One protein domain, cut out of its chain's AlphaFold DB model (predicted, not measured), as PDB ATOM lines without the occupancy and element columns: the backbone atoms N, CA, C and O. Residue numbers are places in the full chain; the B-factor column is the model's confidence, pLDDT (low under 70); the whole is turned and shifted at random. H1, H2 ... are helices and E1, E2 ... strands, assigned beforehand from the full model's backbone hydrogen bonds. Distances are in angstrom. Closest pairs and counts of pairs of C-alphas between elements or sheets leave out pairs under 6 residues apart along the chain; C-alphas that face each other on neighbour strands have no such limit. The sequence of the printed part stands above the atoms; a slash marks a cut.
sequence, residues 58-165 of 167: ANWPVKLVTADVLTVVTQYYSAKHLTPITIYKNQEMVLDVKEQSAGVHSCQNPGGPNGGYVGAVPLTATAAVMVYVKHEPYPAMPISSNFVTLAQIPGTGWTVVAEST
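This is residues 58 to 165 of the 167 residues of an uncharacterized protein of mine drainage metagenome (UniProt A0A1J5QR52). A strongly twisted sheet of five strands has one helix, H1, packed over one of its faces, and a separate two-stranded hairpin, E3 and E4, lies off to one side as an arm. E5 and E6 are nearest the middle of the whole, while E3 and E4 are farthest from it. The printed part has 108 residues, with one named helix and seven named strands in the order E1, H1, E2, E3, E4, E5, E6, E7; the sheet runs E1, E2, E5, E6, E7, all antiparallel. The class is mixed, helices and strands. The whole is compact, with a radius of gyration of the C-alphas of 14.5 A and spans of 40 by 35 by 24 A.

E1, residues 62 to 64, is an edge strand and the antiparallel neighbour of E2, residues 91 to 95, with N 63 and O 92 3.0 A apart, within hydrogen-bond range. The pairing of E2 is staggered: residues 91 to 93 pair with E1 and residues 93 to 95 with E5, residues 127 to 134, where N 93 and O 130 are 2.8 A apart. E5, E6, residues 145 to 153, and E7, residues 157 to 164, form a meander, each strand the antiparallel neighbour of the one before. E5 and E6 are a hairpin at 158 degrees between directions, with N 131 and O 148 2.9 A apart. E6 and E7 are a hairpin at 148 degrees, with N 149 and O 162 2.9 A apart; E7 is the other edge strand. H1, residues 67 to 79, is on this sheet, making two layers, a helix on one face of a sheet; the closest C-alphas of H1 and E7 are those of Val 69 and Trp 158, 6.7 A. Every O i to N i+4 pair of H1 is within hydrogen-bond range. E3, residues 103 to 108, and E4, residues 114 to 119, are an antiparallel hairpin, with N 105 and O 117 2.8 A apart; both are apart from E5.

E1 begins at C-alpha 62, (171.349, 211.860, 232.471). H1 is 18.3 A long, E3 16.6 A and E4 16.5 A. E5 is 23.0 A, E6 24.8 A and E7 21.1 A long, and E7 ends at C-alpha 164, (155.680, 217.118, 223.650).

The C-alphas farthest apart are those of His 81 and Gly 111, 43.1 A. The link from H1 to E2 is long, with 11 residues, of which 86 to 87 pair antiparallel with residues 133 to 134 of E5. The printed part has no cut. Its mean pLDDT is 96.2, and no printed residue is under 70.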
ATOM      1  N   ALA A  58     164.652 217.860 236.578       86.00
ATOM      2  CA  ALA A  58     165.991 218.178 237.075       86.00
ATOM      3  C   ALA A  58     166.637 217.045 237.900       86.00
ATOM      4  O   ALA A  58     167.856 217.028 238.053       86.00
ATOM      5  N   ASN A  59     165.836 216.112 238.420       88.44
ATOM      6  CA  ASN A  59     166.292 214.980 239.220       88.44
ATOM      7  C   ASN A  59     166.479 213.702 238.392       88.44
ATOM      8  O   ASN A  59     166.960 212.704 238.929       88.44
ATOM      9  N   TRP A  60     166.091 213.691 237.113       93.19
ATOM     10  CA  TRP A  60     166.246 212.502 236.282       93.19
ATOM     11  C   TRP A  60     167.722 212.262 235.936       93.19
ATOM     12  O   TRP A  60     168.422 213.200 235.540       93.19
ATOM     13  N   PRO A  61     168.222 211.016 236.058       97.31
ATOM     14  CA  PRO A  61     169.583 210.692 235.660       97.31
ATOM     15  C   PRO A  61     169.808 210.993 234.180       97.31
ATOM     16  O   PRO A  61     168.969 210.674 233.339       97.31
ATOM     17  N   VAL A  62     170.969 211.549 233.852       97.75
ATOM     18  CA  VAL A  62     171.349 211.860 232.471       97.75
ATOM     19  C   VAL A  62     172.532 210.998 232.058       97.75
ATOM     20  O   VAL A  62     173.494 210.848 232.812       97.75
ATOM     21  N   LYS A  63     172.487 210.462 230.839       97.88
ATOM     22  CA  LYS A  63     173.606 209.750 230.211       97.88
ATOM     23  C   LYS A  63     173.738 210.136 228.737       97.88
ATOM     24  O   LYS A  63     172.924 210.894 228.211       97.88
ATOM     25  N   LEU A  64     174.790 209.651 228.080       98.50
ATOM     26  CA  LEU A  64     174.972 209.859 226.643       98.50
ATOM     27  C   LEU A  64     173.899 209.121 225.843       98.50
ATOM     28  O   LEU A  64     173.520 208.004 226.205       98.50
ATOM     29  N   VAL A  65     173.469 209.736 224.743       98.62
ATOM     30  CA  VAL A  65     172.537 209.104 223.805       98.62
ATOM     31  C   VAL A  65     173.172 207.858 223.207       98.62
ATOM     32  O   VAL A  65     174.309 207.886 222.728       98.62
ATOM     33  N   THR A  66     172.426 206.762 223.227       98.56
ATOM     34  CA  THR A  66     172.850 205.509 222.589       98.56
ATOM     35  C   THR A  66     172.622 205.542 221.074       98.56
ATOM     36  O   THR A  66     171.763 206.269 220.573       98.56
ATOM     37  N   ALA A  67     173.367 204.727 220.318       98.38
ATOM     38  CA  ALA A  67     173.211 204.654 218.863       98.38
ATOM     39  C   ALA A  67     171.793 204.226 218.439       98.38
ATOM     40  O   ALA A  67     171.250 204.771 217.476       98.38
ATOM     41  N   ASP A  68     171.172 203.307 219.184       98.38
ATOM     42  CA  ASP A  68     169.812 202.840 218.904       98.38
ATOM     43  C   ASP A  68     168.785 203.960 219.101       98.38
ATOM     44  O   ASP A  68     167.946 204.193 218.230       98.38
ATOM     45  N   VAL A  69     168.894 204.719 220.200       98.56
ATOM     46  CA  VAL A  69     168.022 205.874 220.463       98.56
ATOM     47  C   VAL A  69     168.191 206.931 219.372       98.56
ATOM     48  O   VAL A  69     167.197 207.374 218.798       98.56
ATOM     49  N   LEU A  70     169.429 207.294 219.015       98.62
ATOM     50  CA  LEU A  70     169.684 208.254 217.934       98.62
ATOM     51  C   LEU A  70     169.081 207.783 216.602       98.62
ATOM     52  O   LEU A  70     168.475 208.584 215.887       98.62
ATOM     53  N   THR A  71     169.214 206.494 216.283       98.62
ATOM     54  CA  THR A  71     168.671 205.898 215.055       98.62
ATOM     55  C   THR A  71     167.152 206.024 215.012       98.62
ATOM     56  O   THR A  71     166.606 206.539 214.035       98.62
ATOM     57  N   VAL A  72     166.469 205.632 216.089       98.75
ATOM     58  CA  VAL A  72     165.003 205.672 216.173       98.75
ATOM     59  C   VAL A  72     164.474 207.103 216.090       98.75
ATOM     60  O   VAL A  72     163.535 207.365 215.338       98.75
ATOM     61  N   VAL A  73     165.093 208.052 216.798       98.69
ATOM     62  CA  VAL A  73     164.688 209.466 216.751       98.69
ATOM     63  C   VAL A  73     164.913 210.050 215.355       98.69
ATOM     64  O   VAL A  73     164.039 210.733 214.822       98.69
ATOM     65  N   THR A  74     166.052 209.748 214.728       98.62
ATOM     66  CA  THR A  74     166.350 210.206 213.362       98.62
ATOM     67  C   THR A  74     165.329 209.667 212.367       98.62
ATOM     68  O   THR A  74     164.804 210.425 211.553       98.62
ATOM     69  N   GLN A  75     164.994 208.377 212.452       98.69
ATOM     70  CA  GLN A  75     163.991 207.755 211.592       98.69
ATOM     71  C   GLN A  75     162.602 208.372 211.802       98.69
ATOM     72  O   GLN A  75     161.914 208.672 210.825       98.69
ATOM     73  N   TYR A  76     162.212 208.608 213.056       98.50
ATOM     74  CA  TYR A  76     160.932 209.217 213.413       98.50
ATOM     75  C   TYR A  76     160.757 210.615 212.795       98.50
ATOM     76  O   TYR A  76     159.734 210.882 212.164       98.50
ATOM     77  N   TYR A  77     161.764 211.492 212.897       98.19
ATOM     78  CA  TYR A  77     161.694 212.832 212.295       98.19
ATOM     79  C   TYR A  77     161.906 212.834 210.777       98.19
ATOM     80  O   TYR A  77     161.326 213.670 210.084       98.19
ATOM     81  N   SER A  78     162.680 211.889 210.238       98.38
ATOM     82  CA  SER A  78     162.834 211.711 208.788       98.38
ATOM     83  C   SER A  78     161.497 211.372 208.125       98.38
ATOM     84  O   SER A  78     161.109 212.017 207.152       98.38
ATOM     85  N   ALA A  79     160.726 210.451 208.715       98.06
ATOM     86  CA  ALA A  79     159.394 210.082 208.230       98.06
ATOM     87  C   ALA A  79     158.389 211.252 208.236       98.06
ATOM     88  O   ALA A  79     157.394 211.214 207.515       98.06
ATOM     89  N   LYS A  80     158.645 212.293 209.034       96.75
ATOM     90  CA  LYS A  80     157.840 213.522 209.102       96.75
ATOM     91  C   LYS A  80     158.378 214.658 208.231       96.75
ATOM     92  O   LYS A  80     157.779 215.727 208.222       96.75
ATOM     93  N   HIS A  81     159.486 214.443 207.520       97.25
ATOM     94  CA  HIS A  81     160.197 215.471 206.754       97.25
ATOM     95  C   HIS A  81     160.686 216.652 207.610       97.25
ATOM     96  O   HIS A  81     160.663 217.794 207.164       97.25
ATOM     97  N   LEU A  82     161.140 216.372 208.839       97.19
ATOM     98  CA  LEU A  82     161.608 217.390 209.794       97.19
ATOM     99  C   LEU A  82     163.121 217.319 210.057       97.19
ATOM    100  O   LEU A  82     163.629 217.867 211.027       97.19
ATOM    101  N   THR A  83     163.866 216.602 209.226       96.94
ATOM    102  CA  THR A  83     165.331 216.537 209.312       96.94
ATOM    103  C   THR A  83     165.987 217.767 208.676       96.94
ATOM    104  O   THR A  83     165.443 218.268 207.694       96.94
ATOM    105  N   PRO A  84     167.193 218.178 209.117       97.75
ATOM    106  CA  PRO A  84     168.077 217.493 210.068       97.75
ATOM    107  C   PRO A  84     167.635 217.631 211.529       97.75
ATOM    108  O   PRO A  84     166.926 218.564 211.889       97.75
ATOM    109  N   ILE A  85     168.087 216.701 212.378       98.44
ATOM    110  CA  ILE A  85     167.857 216.774 213.826       98.44
ATOM    111  C   ILE A  85     169.149 217.020 214.603       98.44
ATOM    112  O   ILE A  85     170.243 216.678 214.161       98.44
ATOM    113  N   THR A  86     169.024 217.582 215.800       98.31
ATOM    114  CA  THR A  86     170.105 217.667 216.788       98.31
ATOM    115  C   THR A  86     169.564 217.310 218.163       98.31
ATOM    116  O   THR A  86     168.622 217.944 218.637       98.31
ATOM    117  N   ILE A  87     170.181 216.334 218.830       98.38
ATOM    118  CA  ILE A  87     169.865 216.017 220.225       98.38
ATOM    119  C   ILE A  87     170.712 216.901 221.134       98.38
ATOM    120  O   ILE A  87     171.942 216.935 221.037       98.38
ATOM    121  N   TYR A  88     170.051 217.642 222.016       97.38
ATOM    122  CA  TYR A  88     170.714 218.597 222.890       97.38
ATOM    123  C   TYR A  88     171.769 217.918 223.764       97.38
ATOM    124  O   TYR A  88     171.497 216.932 224.447       97.38
ATOM    125  N   LYS A  89     172.996 218.455 223.712       97.69
ATOM    126  CA  LYS A  89     174.182 217.956 224.433       97.69
ATOM    127  C   LYS A  89     174.518 216.476 224.198       97.69
ATOM    128  O   LYS A  89     175.349 215.945 224.928       97.69
ATOM    129  N   ASN A  90     173.922 215.820 223.196       98.19
ATOM    130  CA  ASN A  90     174.020 214.372 223.008       98.19
ATOM    131  C   ASN A  90     173.643 213.586 224.285       98.19
ATOM    132  O   ASN A  90     174.325 212.633 224.668       98.19
ATOM    133  N   GLN A  91     172.584 214.030 224.971       98.00
ATOM    134  CA  GLN A  91     172.136 213.480 226.251       98.00
ATOM    135  C   GLN A  91     170.716 212.911 226.191       98.00
ATOM    136  O   GLN A  91     169.835 213.471 225.538       98.00
ATOM    137  N   GLU A  92     170.504 211.820 226.927       98.12
ATOM    138  CA  GLU A  92     169.193 211.243 227.212       98.12
ATOM    139  C   GLU A  92     168.948 211.214 228.725       98.12
ATOM    140  O   GLU A  92     169.832 210.862 229.513       98.12
ATOM    141  N   MET A  93     167.746 211.625 229.127       98.19
ATOM    142  CA  MET A  93     167.243 211.518 230.492       98.19
ATOM    143  C   MET A  93     166.650 210.125 230.672       98.19
ATOM    144  O   MET A  93     165.831 209.694 229.865       98.19
ATOM    145  N   VAL A  94     167.070 209.407 231.707       98.06
ATOM    146  CA  VAL A  94     166.567 208.069 232.021       98.06
ATOM    147  C   VAL A  94     165.282 208.209 232.822       98.06
ATOM    148  O   VAL A  94     165.269 208.859 233.865       98.06
ATOM    149  N   LEU A  95     164.215 207.586 232.334       97.19
ATOM    150  CA  LEU A  95     162.903 207.620 232.965       97.19
ATOM    151  C   LEU A  95     162.664 206.345 233.771       97.19
ATOM    152  O   LEU A  95     163.030 205.248 233.337       97.19
ATOM    153  N   ASP A  96     161.982 206.474 234.907       96.50
ATOM    154  CA  ASP A  96     161.395 205.318 235.579       96.50
ATOM    155  C   ASP A  96     160.128 204.885 234.825       96.50
ATOM    156  O   ASP A  96     159.199 205.670 234.631       96.50
ATOM    157  N   VAL A  97     160.095 203.628 234.376       97.44
ATOM    158  CA  VAL A  97     158.988 203.090 233.566       97.44
ATOM    159  C   VAL A  97     157.662 203.121 234.324       97.44
ATOM    160  O   VAL A  97     156.617 203.352 233.720       97.44
ATOM    161  N   LYS A  98     157.680 202.869 235.636       95.50
ATOM    162  CA  LYS A  98     156.464 202.810 236.447       95.50
ATOM    163  C   LYS A  98     155.928 204.212 236.710       95.50
ATOM    164  O   LYS A  98     154.725 204.425 236.582       95.50
ATOM    165  N   GLU A  99     156.808 205.148 237.043       94.56
ATOM    166  CA  GLU A  99     156.485 206.562 237.216       94.56
ATOM    167  C   GLU A  99     155.927 207.150 235.915       94.56
ATOM    168  O   GLU A  99     154.829 207.687 235.899       94.56
ATOM    169  N   GLN A 100     156.609 206.949 234.787       96.31
ATOM    170  CA  GLN A 100     156.202 207.505 233.491       96.31
ATOM    171  C   GLN A 100     155.205 206.625 232.726       96.31
ATOM    172  O   GLN A 100     155.003 206.805 231.518       96.31
ATOM    173  N   SER A 101     154.576 205.669 233.415       97.81
ATOM    174  CA  SER A 101     153.679 204.704 232.791       97.81
ATOM    175  C   SER A 101     152.467 205.372 232.140       97.81
ATOM    176  O   SER A 101     152.001 206.419 232.583       97.81
ATOM    177  N   ALA A 102     151.947 204.779 231.069       98.06
ATOM    178  CA  ALA A 102     150.832 205.334 230.313       98.06
ATOM    179  C   ALA A 102     149.597 205.563 231.203       98.06
ATOM    180  O   ALA A 102     149.056 204.614 231.774       98.06
ATOM    181  N   GLY A 103     149.132 206.811 231.290       96.94
ATOM    182  CA  GLY A 103     147.963 207.178 232.090       96.94
ATOM    183  C   GLY A 103     148.089 208.530 232.787       96.94
ATOM    184  O   GLY A 103     149.110 209.206 232.693       96.94
ATOM    185  N   VAL A 104     147.018 208.926 233.479       95.50
ATOM    186  CA  VAL A 104     146.985 210.145 234.298       95.50
ATOM    187  C   VAL A 104     147.451 209.813 235.711       95.50
ATOM    188  O   VAL A 104     146.867 208.954 236.373       95.50
ATOM    189  N   HIS A 105     148.453 210.539 236.188       94.06
ATOM    190  CA  HIS A 105     149.023 210.387 237.522       94.06
ATOM    191  C   HIS A 105     148.703 211.607 238.370       94.06
ATOM    192  O   HIS A 105     148.823 212.738 237.909       94.06
ATOM    193  N   SER A 106     148.310 211.374 239.620       94.81
ATOM    194  CA  SER A 106     148.179 212.424 240.635       94.81
ATOM    195  C   SER A 106     149.406 212.411 241.533       94.81
ATOM    196  O   SER A 106     149.870 211.345 241.932       94.81
ATOM    197  N   CYS A 107     149.927 213.585 241.867       93.25
ATOM    198  CA  CYS A 107     151.143 213.717 242.660       93.25
ATOM    199  C   CYS A 107     151.115 214.983 243.524       93.25
ATOM    200  O   CYS A 107     150.234 215.830 243.383       93.25
ATOM    201  N   GLN A 108     152.070 215.119 244.439       94.25
ATOM    202  CA  GLN A 108     152.220 216.295 245.292       94.25
ATOM    203  C   GLN A 108     153.322 217.215 244.759       94.25
ATOM    204  O   GLN A 108     154.479 216.799 244.665       94.25
ATOM    205  N   ASN A 109     153.005 218.480 244.468       90.44
ATOM    206  CA  ASN A 109     154.043 219.454 244.128       90.44
ATOM    207  C   ASN A 109     154.857 219.847 245.375       90.44
ATOM    208  O   ASN A 109     154.283 219.972 246.464       90.44
ATOM    209  N   PRO A 110     156.169 220.114 245.239       86.31
ATOM    210  CA  PRO A 110     156.972 220.645 246.336       86.31
ATOM    211  C   PRO A 110     156.374 221.941 246.897       86.31
ATOM    212  O   PRO A 110     156.184 222.911 246.167       86.31
ATOM    213  N   GLY A 111     156.069 221.959 248.198       83.56
ATOM    214  CA  GLY A 111     155.587 223.153 248.905       83.56
ATOM    215  C   GLY A 111     154.218 223.685 248.459       83.56
ATOM    216  O   GLY A 111     153.873 224.809 248.816       83.56
ATOM    217  N   GLY A 112     153.448 222.921 247.679       81.75
ATOM    218  CA  GLY A 112     152.255 223.428 247.004       81.75
ATOM    219  C   GLY A 112     151.102 222.424 246.909       81.75
ATOM    220  O   GLY A 112     151.149 221.366 247.539       81.75
ATOM    221  N   PRO A 113     150.053 222.762 246.135       89.00
ATOM    222  CA  PRO A 113     148.872 221.921 245.954       89.00
ATOM    223  C   PRO A 113     149.180 220.647 245.157       89.00
ATOM    224  O   PRO A 113     150.231 220.522 244.521       89.00
ATOM    225  N   ASN A 114     148.229 219.712 245.157       92.75
ATOM    226  CA  ASN A 114     148.299 218.499 244.343       92.75
ATOM    227  C   ASN A 114     148.440 218.871 242.859       92.75
ATOM    228  O   ASN A 114     147.799 219.805 242.376       92.75
ATOM    229  N   GLY A 115     149.285 218.135 242.150       92.19
ATOM    230  CA  GLY A 115     149.481 218.225 240.712       92.19
ATOM    231  C   GLY A 115     149.094 216.926 240.016       92.19
ATOM    232  O   GLY A 115     148.634 215.962 240.635       92.19
ATOM    233  N   GLY A 116     149.322 216.901 238.710       92.06
ATOM    234  CA  GLY A 116     149.216 215.689 237.925       92.06
ATOM    235  C   GLY A 116     149.980 215.798 236.619       92.06
ATOM    236  O   GLY A 116     150.310 216.895 236.171       92.06
ATOM    237  N   TYR A 117     150.270 214.646 236.032       92.88
ATOM    238  CA  TYR A 117     150.941 214.529 234.743       92.88
ATOM    239  C   TYR A 117     150.371 213.345 233.966       92.88
ATOM    240  O   TYR A 117     149.655 212.507 234.520       92.88
ATOM    241  N   VAL A 118     150.666 213.295 232.670       94.88
ATOM    242  CA  VAL A 118     150.267 212.189 231.799       94.88
ATOM    243  C   VAL A 118     151.523 211.449 231.376       94.88
ATOM    244  O   VAL A 118     152.331 211.985 230.624       94.88
ATOM    245  N   GLY A 119     151.689 210.228 231.874       96.44
ATOM    246  CA  GLY A 119     152.742 209.341 231.403       96.44
ATOM    247  C   GLY A 119     152.345 208.695 230.077       96.44
ATOM    248  O   GLY A 119     151.159 208.604 229.735       96.44
ATOM    249  N   ALA A 120     153.339 208.231 229.326       97.88
ATOM    250  CA  ALA A 120     153.151 207.630 228.003       97.88
ATOM    251  C   ALA A 120     153.882 206.293 227.824       97.88
ATOM    252  O   ALA A 120     153.719 205.631 226.800       97.88
ATOM    253  N   VAL A 121     154.689 205.872 228.799       98.50
ATOM    254  CA  VAL A 121     155.515 204.669 228.690       98.50
ATOM    255  C   VAL A 121     154.642 203.425 228.903       98.50
ATOM    256  O   VAL A 121     154.005 203.288 229.946       98.50
ATOM    257  N   PRO A 122     154.584 202.470 227.961       98.38
ATOM    258  CA  PRO A 122     153.866 201.222 228.194       98.38
ATOM    259  C   PRO A 122     154.440 200.468 229.400       98.38
ATOM    260  O   PRO A 122     155.654 200.331 229.521       98.38
ATOM    261  N   LEU A 123     153.580 199.897 230.252       97.56
ATOM    262  CA  LEU A 123     154.011 199.099 231.416       97.56
ATOM    263  C   LEU A 123     154.826 197.852 231.038       97.56
ATOM    264  O   LEU A 123     155.502 197.273 231.883       97.56
ATOM    265  N   THR A 124     154.746 197.419 229.780       97.94
ATOM    266  CA  THR A 124     155.543 196.316 229.235       97.94
ATOM    267  C   THR A 124     156.960 196.731 228.846       97.94
ATOM    268  O   THR A 124     157.768 195.858 228.529       97.94
ATOM    269  N   ALA A 125     157.279 198.029 228.834       98.62
ATOM    270  CA  ALA A 125     158.611 198.515 228.509       98.62
ATOM    271  C   ALA A 125     159.631 198.082 229.569       98.62
ATOM    272  O   ALA A 125     159.345 198.050 230.763       98.62
ATOM    273  N   THR A 126     160.849 197.768 229.135       98.62
ATOM    274  CA  THR A 126     161.956 197.400 230.030       98.62
ATOM    275  C   THR A 126     162.865 198.577 230.360       98.62
ATOM    276  O   THR A 126     163.611 198.520 231.333       98.62
ATOM    277  N   ALA A 127     162.802 199.645 229.566       98.62
ATOM    278  CA  ALA A 127     163.484 200.907 229.804       98.62
ATOM    279  C   ALA A 127     162.720 202.042 229.119       98.62
ATOM    280  O   ALA A 127     162.009 201.815 228.137       98.62
ATOM    281  N   ALA A 128     162.904 203.266 229.603       98.62
ATOM    282  CA  ALA A 128     162.418 204.459 228.935       98.62
ATOM    283  C   ALA A 128     163.428 205.597 229.068       98.62
ATOM    284  O   ALA A 128     164.157 205.696 230.058       98.62
ATOM    285  N   VAL A 129     163.484 206.437 228.041       98.69
ATOM    286  CA  VAL A 129     164.335 207.622 228.008       98.69
ATOM    287  C   VAL A 129     163.587 208.788 227.390       98.69
ATOM    288  O   VAL A 129     162.664 208.598 226.603       98.69
ATOM    289  N   MET A 130     164.017 209.999 227.712       98.44
ATOM    290  CA  MET A 130     163.562 211.214 227.059       98.44
ATOM    291  C   MET A 130     164.756 211.986 226.512       98.44
ATOM    292  O   MET A 130     165.758 212.180 227.202       98.44
ATOM    293  N   VAL A 131     164.643 212.458 225.277       98.38
ATOM    294  CA  VAL A 131     165.641 213.324 224.642       98.38
ATOM    295  C   VAL A 131     165.009 214.652 224.253       98.38
ATOM    296  O   VAL A 131     163.844 214.705 223.868       98.38
ATOM    297  N   TYR A 132     165.787 215.731 224.330       98.00
ATOM    298  CA  TYR A 132     165.378 217.028 223.799       98.00
ATOM    299  C   TYR A 132     165.959 217.204 222.395       98.00
ATOM    300  O   TYR A 132     167.182 217.239 222.216       98.00
ATOM    301  N   VAL A 133     165.080 217.283 221.400       98.50
ATOM    302  CA  VAL A 133     165.430 217.254 219.978       98.50
ATOM    303  C   VAL A 133     165.100 218.597 219.357       98.50
ATOM    304  O   VAL A 133     163.992 219.093 219.522       98.50
ATOM    305  N   LYS A 134     166.049 219.168 218.617       98.25
ATOM    306  CA  LYS A 134     165.793 220.238 217.648       98.25
ATOM    307  C   LYS A 134     165.656 219.632 216.260       98.25
ATOM    308  O   LYS A 134     166.417 218.724 215.932       98.25
ATOM    309  N   HIS A 135     164.724 220.137 215.470       97.69
ATOM    310  CA  HIS A 135     164.401 219.648 214.130       97.69
ATOM    311  C   HIS A 135     163.881 220.808 213.265       97.69
ATOM    312  O   HIS A 135     163.671 221.910 213.775       97.69
ATOM    313  N   GLU A 136     163.677 220.594 211.966       97.19
ATOM    314  CA  GLU A 136     163.037 221.600 211.104       97.19
ATOM    315  C   GLU A 136     161.617 221.923 211.603       97.19
ATOM    316  O   GLU A 136     160.934 221.020 212.090       97.19
ATOM    317  N   PRO A 137     161.137 223.174 211.511       96.00
ATOM    318  CA  PRO A 137     159.809 223.530 211.997       96.00
ATOM    319  C   PRO A 137     158.685 222.733 211.324       96.00
ATOM    320  O   PRO A 137     158.721 222.461 210.123       96.00
ATOM    321  N   TYR A 138     157.629 222.431 212.081       92.06
ATOM    322  CA  TYR A 138     156.406 221.885 211.495       92.06
ATOM    323  C   TYR A 138     155.769 222.886 210.504       92.06
ATOM    324  O   TYR A 138     155.701 224.080 210.796       92.06
ATOM    325  N   PRO A 139     155.192 222.437 209.371       91.12
ATOM    326  CA  PRO A 139     154.571 223.352 208.406       91.12
ATOM    327  C   PRO A 139     153.419 224.190 208.981       91.12
ATOM    328  O   PRO A 139     153.207 225.327 208.571       91.12
ATOM    329  N   ALA A 140     152.664 223.624 209.929       90.31
ATOM    330  CA  ALA A 140     151.494 224.267 210.527       90.31
ATOM    331  C   ALA A 140     151.811 225.076 211.796       90.31
ATOM    332  O   ALA A 140     151.000 225.900 212.211       90.31
ATOM    333  N   MET A 141     152.958 224.830 212.440       89.25
ATOM    334  CA  MET A 141     153.338 225.468 213.700       89.25
ATOM    335  C   MET A 141     154.853 225.686 213.730       89.25
ATOM    336  O   MET A 141     155.590 224.731 213.510       89.25
ATOM    337  N   PRO A 142     155.353 226.880 214.091       90.12
ATOM    338  CA  PRO A 142     156.784 227.197 214.056       90.12
ATOM    339  C   PRO A 142     157.589 226.550 215.205       90.12
ATOM    340  O   PRO A 142     158.593 227.096 215.655       90.12
ATOM    341  N   ILE A 143     157.142 225.402 215.713       91.12
ATOM    342  CA  ILE A 143     157.827 224.634 216.750       91.12
ATOM    343  C   ILE A 143     158.909 223.801 216.068       91.12
ATOM    344  O   ILE A 143     158.619 223.007 215.174       91.12
ATOM    345  N   SER A 144     160.149 223.999 216.501       95.31
ATOM    346  CA  SER A 144     161.351 223.340 215.976       95.31
ATOM    347  C   SER A 144     162.109 222.570 217.059       95.31
ATOM    348  O   SER A 144     163.306 222.289 216.933       95.31
ATOM    349  N   SER A 145     161.436 222.289 218.176       96.81
ATOM    350  CA  SER A 145     162.023 221.558 219.285       96.81
ATOM    351  C   SER A 145     160.983 220.877 220.154       96.81
ATOM    352  O   SER A 145     160.012 221.511 220.574       96.81
ATOM    353  N   ASN A 146     161.266 219.632 220.517       97.50
ATOM    354  CA  ASN A 146     160.370 218.794 221.292       97.50
ATOM    355  C   ASN A 146     161.144 217.908 222.272       97.50
ATOM    356  O   ASN A 146     162.293 217.520 222.038       97.50
ATOM    357  N   PHE A 147     160.479 217.557 223.367       97.62
ATOM    358  CA  PHE A 147     160.847 216.420 224.197       97.62
ATOM    359  C   PHE A 147     160.261 215.162 223.565       97.62
ATOM    360  O   PHE A 147     159.076 215.114 223.238       97.62
ATOM    361  N   VAL A 148     161.101 214.154 223.356       98.44
ATOM    362  CA  VAL A 148     160.715 212.887 222.731       98.44
ATOM    363  C   VAL A 148     160.951 211.778 223.731       98.44
ATOM    364  O   VAL A 148     162.087 211.554 224.145       98.44
ATOM    365  N   THR A 149     159.879 211.087 224.101       98.62
ATOM    366  CA  THR A 149     159.941 209.928 224.989       98.62
ATOM    367  C   THR A 149     160.034 208.662 224.157       98.62
ATOM    368  O   THR A 149     159.200 208.416 223.282       98.62
ATOM    369  N   LEU A 150     161.039 207.844 224.453       98.81
ATOM    370  CA  LEU A 150     161.243 206.535 223.861       98.81
ATOM    371  C   LEU A 150     161.101 205.452 224.922       98.81
ATOM    372  O   LEU A 150     161.548 205.616 226.056       98.81
ATOM    373  N   ALA A 151     160.529 204.321 224.530       98.81
ATOM    374  CA  ALA A 151     160.421 203.135 225.363       98.81
ATOM    375  C   ALA A 151     161.063 201.939 224.654       98.81
ATOM    376  O   ALA A 151     160.842 201.726 223.462       98.81
ATOM    377  N   GLN A 152     161.839 201.152 225.394       98.81
ATOM    378  CA  GLN A 152     162.349 199.864 224.942       98.81
ATOM    379  C   GLN A 152     161.282 198.807 225.224       98.81
ATOM    380  O   GLN A 152     161.082 198.416 226.373       98.81
ATOM    381  N   ILE A 153     160.589 198.342 224.184       98.62
ATOM    382  CA  ILE A 153     159.487 197.383 224.318       98.62
ATOM    383  C   ILE A 153     159.977 195.987 223.891       98.62
ATOM    384  O   ILE A 153     160.498 195.841 222.779       98.62
ATOM    385  N   PRO A 154     159.813 194.937 224.721       98.19
ATOM    386  CA  PRO A 154     160.167 193.567 224.352       98.19
ATOM    387  C   PRO A 154     159.559 193.144 223.009       98.19
ATOM    388  O   PRO A 154     158.374 193.348 222.756       98.19
ATOM    389  N   GLY A 155     160.385 192.570 222.131       97.44
ATOM    390  CA  GLY A 155     159.974 192.122 220.794       97.44
ATOM    391  C   GLY A 155     159.811 193.227 219.742       97.44
ATOM    392  O   GLY A 155     159.760 192.903 218.563       97.44
ATOM    393  N   THR A 156     159.778 194.506 220.136       97.62
ATOM    394  CA  THR A 156     159.662 195.650 219.205       97.62
ATOM    395  C   THR A 156     160.955 196.466 219.124       97.62
ATOM    396  O   THR A 156     161.324 196.927 218.050       97.62
ATOM    397  N   GLY A 157     161.672 196.610 220.242       98.19
ATOM    398  CA  GLY A 157     162.834 197.494 220.347       98.19
ATOM    399  C   GLY A 157     162.468 198.899 220.834       98.19
ATOM    400  O   GLY A 157     161.386 199.115 221.390       98.19
ATOM    401  N   TRP A 158     163.384 199.850 220.646       98.75
ATOM    402  CA  TRP A 158     163.170 201.258 220.977       98.75
ATOM    403  C   TRP A 158     162.098 201.858 220.070       98.75
ATOM    404  O   TRP A 158     162.169 201.750 218.850       98.75
ATOM    405  N   THR A 159     161.103 202.506 220.667       98.62
ATOM    406  CA  THR A 159     159.987 203.132 219.948       98.62
ATOM    407  C   THR A 159     159.696 204.502 220.542       98.62
ATOM    408  O   THR A 159     159.703 204.649 221.763       98.62
ATOM    409  N   VAL A 160     159.415 205.500 219.698       98.69
ATOM    410  CA  VAL A 160     158.890 206.796 220.155       98.69
ATOM    411  C   VAL A 160     157.450 206.604 220.626       98.69
ATOM    412  O   VAL A 160     156.595 206.200 219.843       98.69
ATOM    413  N   VAL A 161     157.190 206.886 221.901       98.56
ATOM    414  CA  VAL A 161     155.870 206.706 222.532       98.56
ATOM    415  C   VAL A 161     155.175 208.026 222.854       98.56
ATOM    416  O   VAL A 161     153.959 208.044 223.014       98.56
ATOM    417  N   ALA A 162     155.920 209.131 222.912       98.12
ATOM    418  CA  ALA A 162     155.353 210.469 223.030       98.12
ATOM    419  C   ALA A 162     156.291 211.544 222.480       98.12
ATOM    420  O   ALA A 162     157.515 211.390 222.470       98.12
ATOM    421  N   GLU A 163     155.684 212.656 222.081       96.94
ATOM    422  CA  GLU A 163     156.349 213.892 221.691       96.94
ATOM    423  C   GLU A 163     155.574 215.068 222.293       96.94
ATOM    424  O   GLU A 163     154.347 215.129 222.192       96.94
ATOM    425  N   SER A 164     156.280 215.994 222.931       94.62
ATOM    426  CA  SER A 164     155.680 217.118 223.650       94.62
ATOM    427  C   SER A 164     156.568 218.358 223.579       94.62
ATOM    428  O   SER A 164     157.754 218.290 223.258       94.62
ATOM    429  N   THR A 165     155.996 219.529 223.848       92.12
ATOM    430  CA  THR A 165     156.741 220.800 223.919       92.12
ATOM    431  C   THR A 165     157.332 221.062 225.305       92.12
ATOM    432  O   THR A 165     158.128 221.981 225.472       92.12
TER     433      THR A 165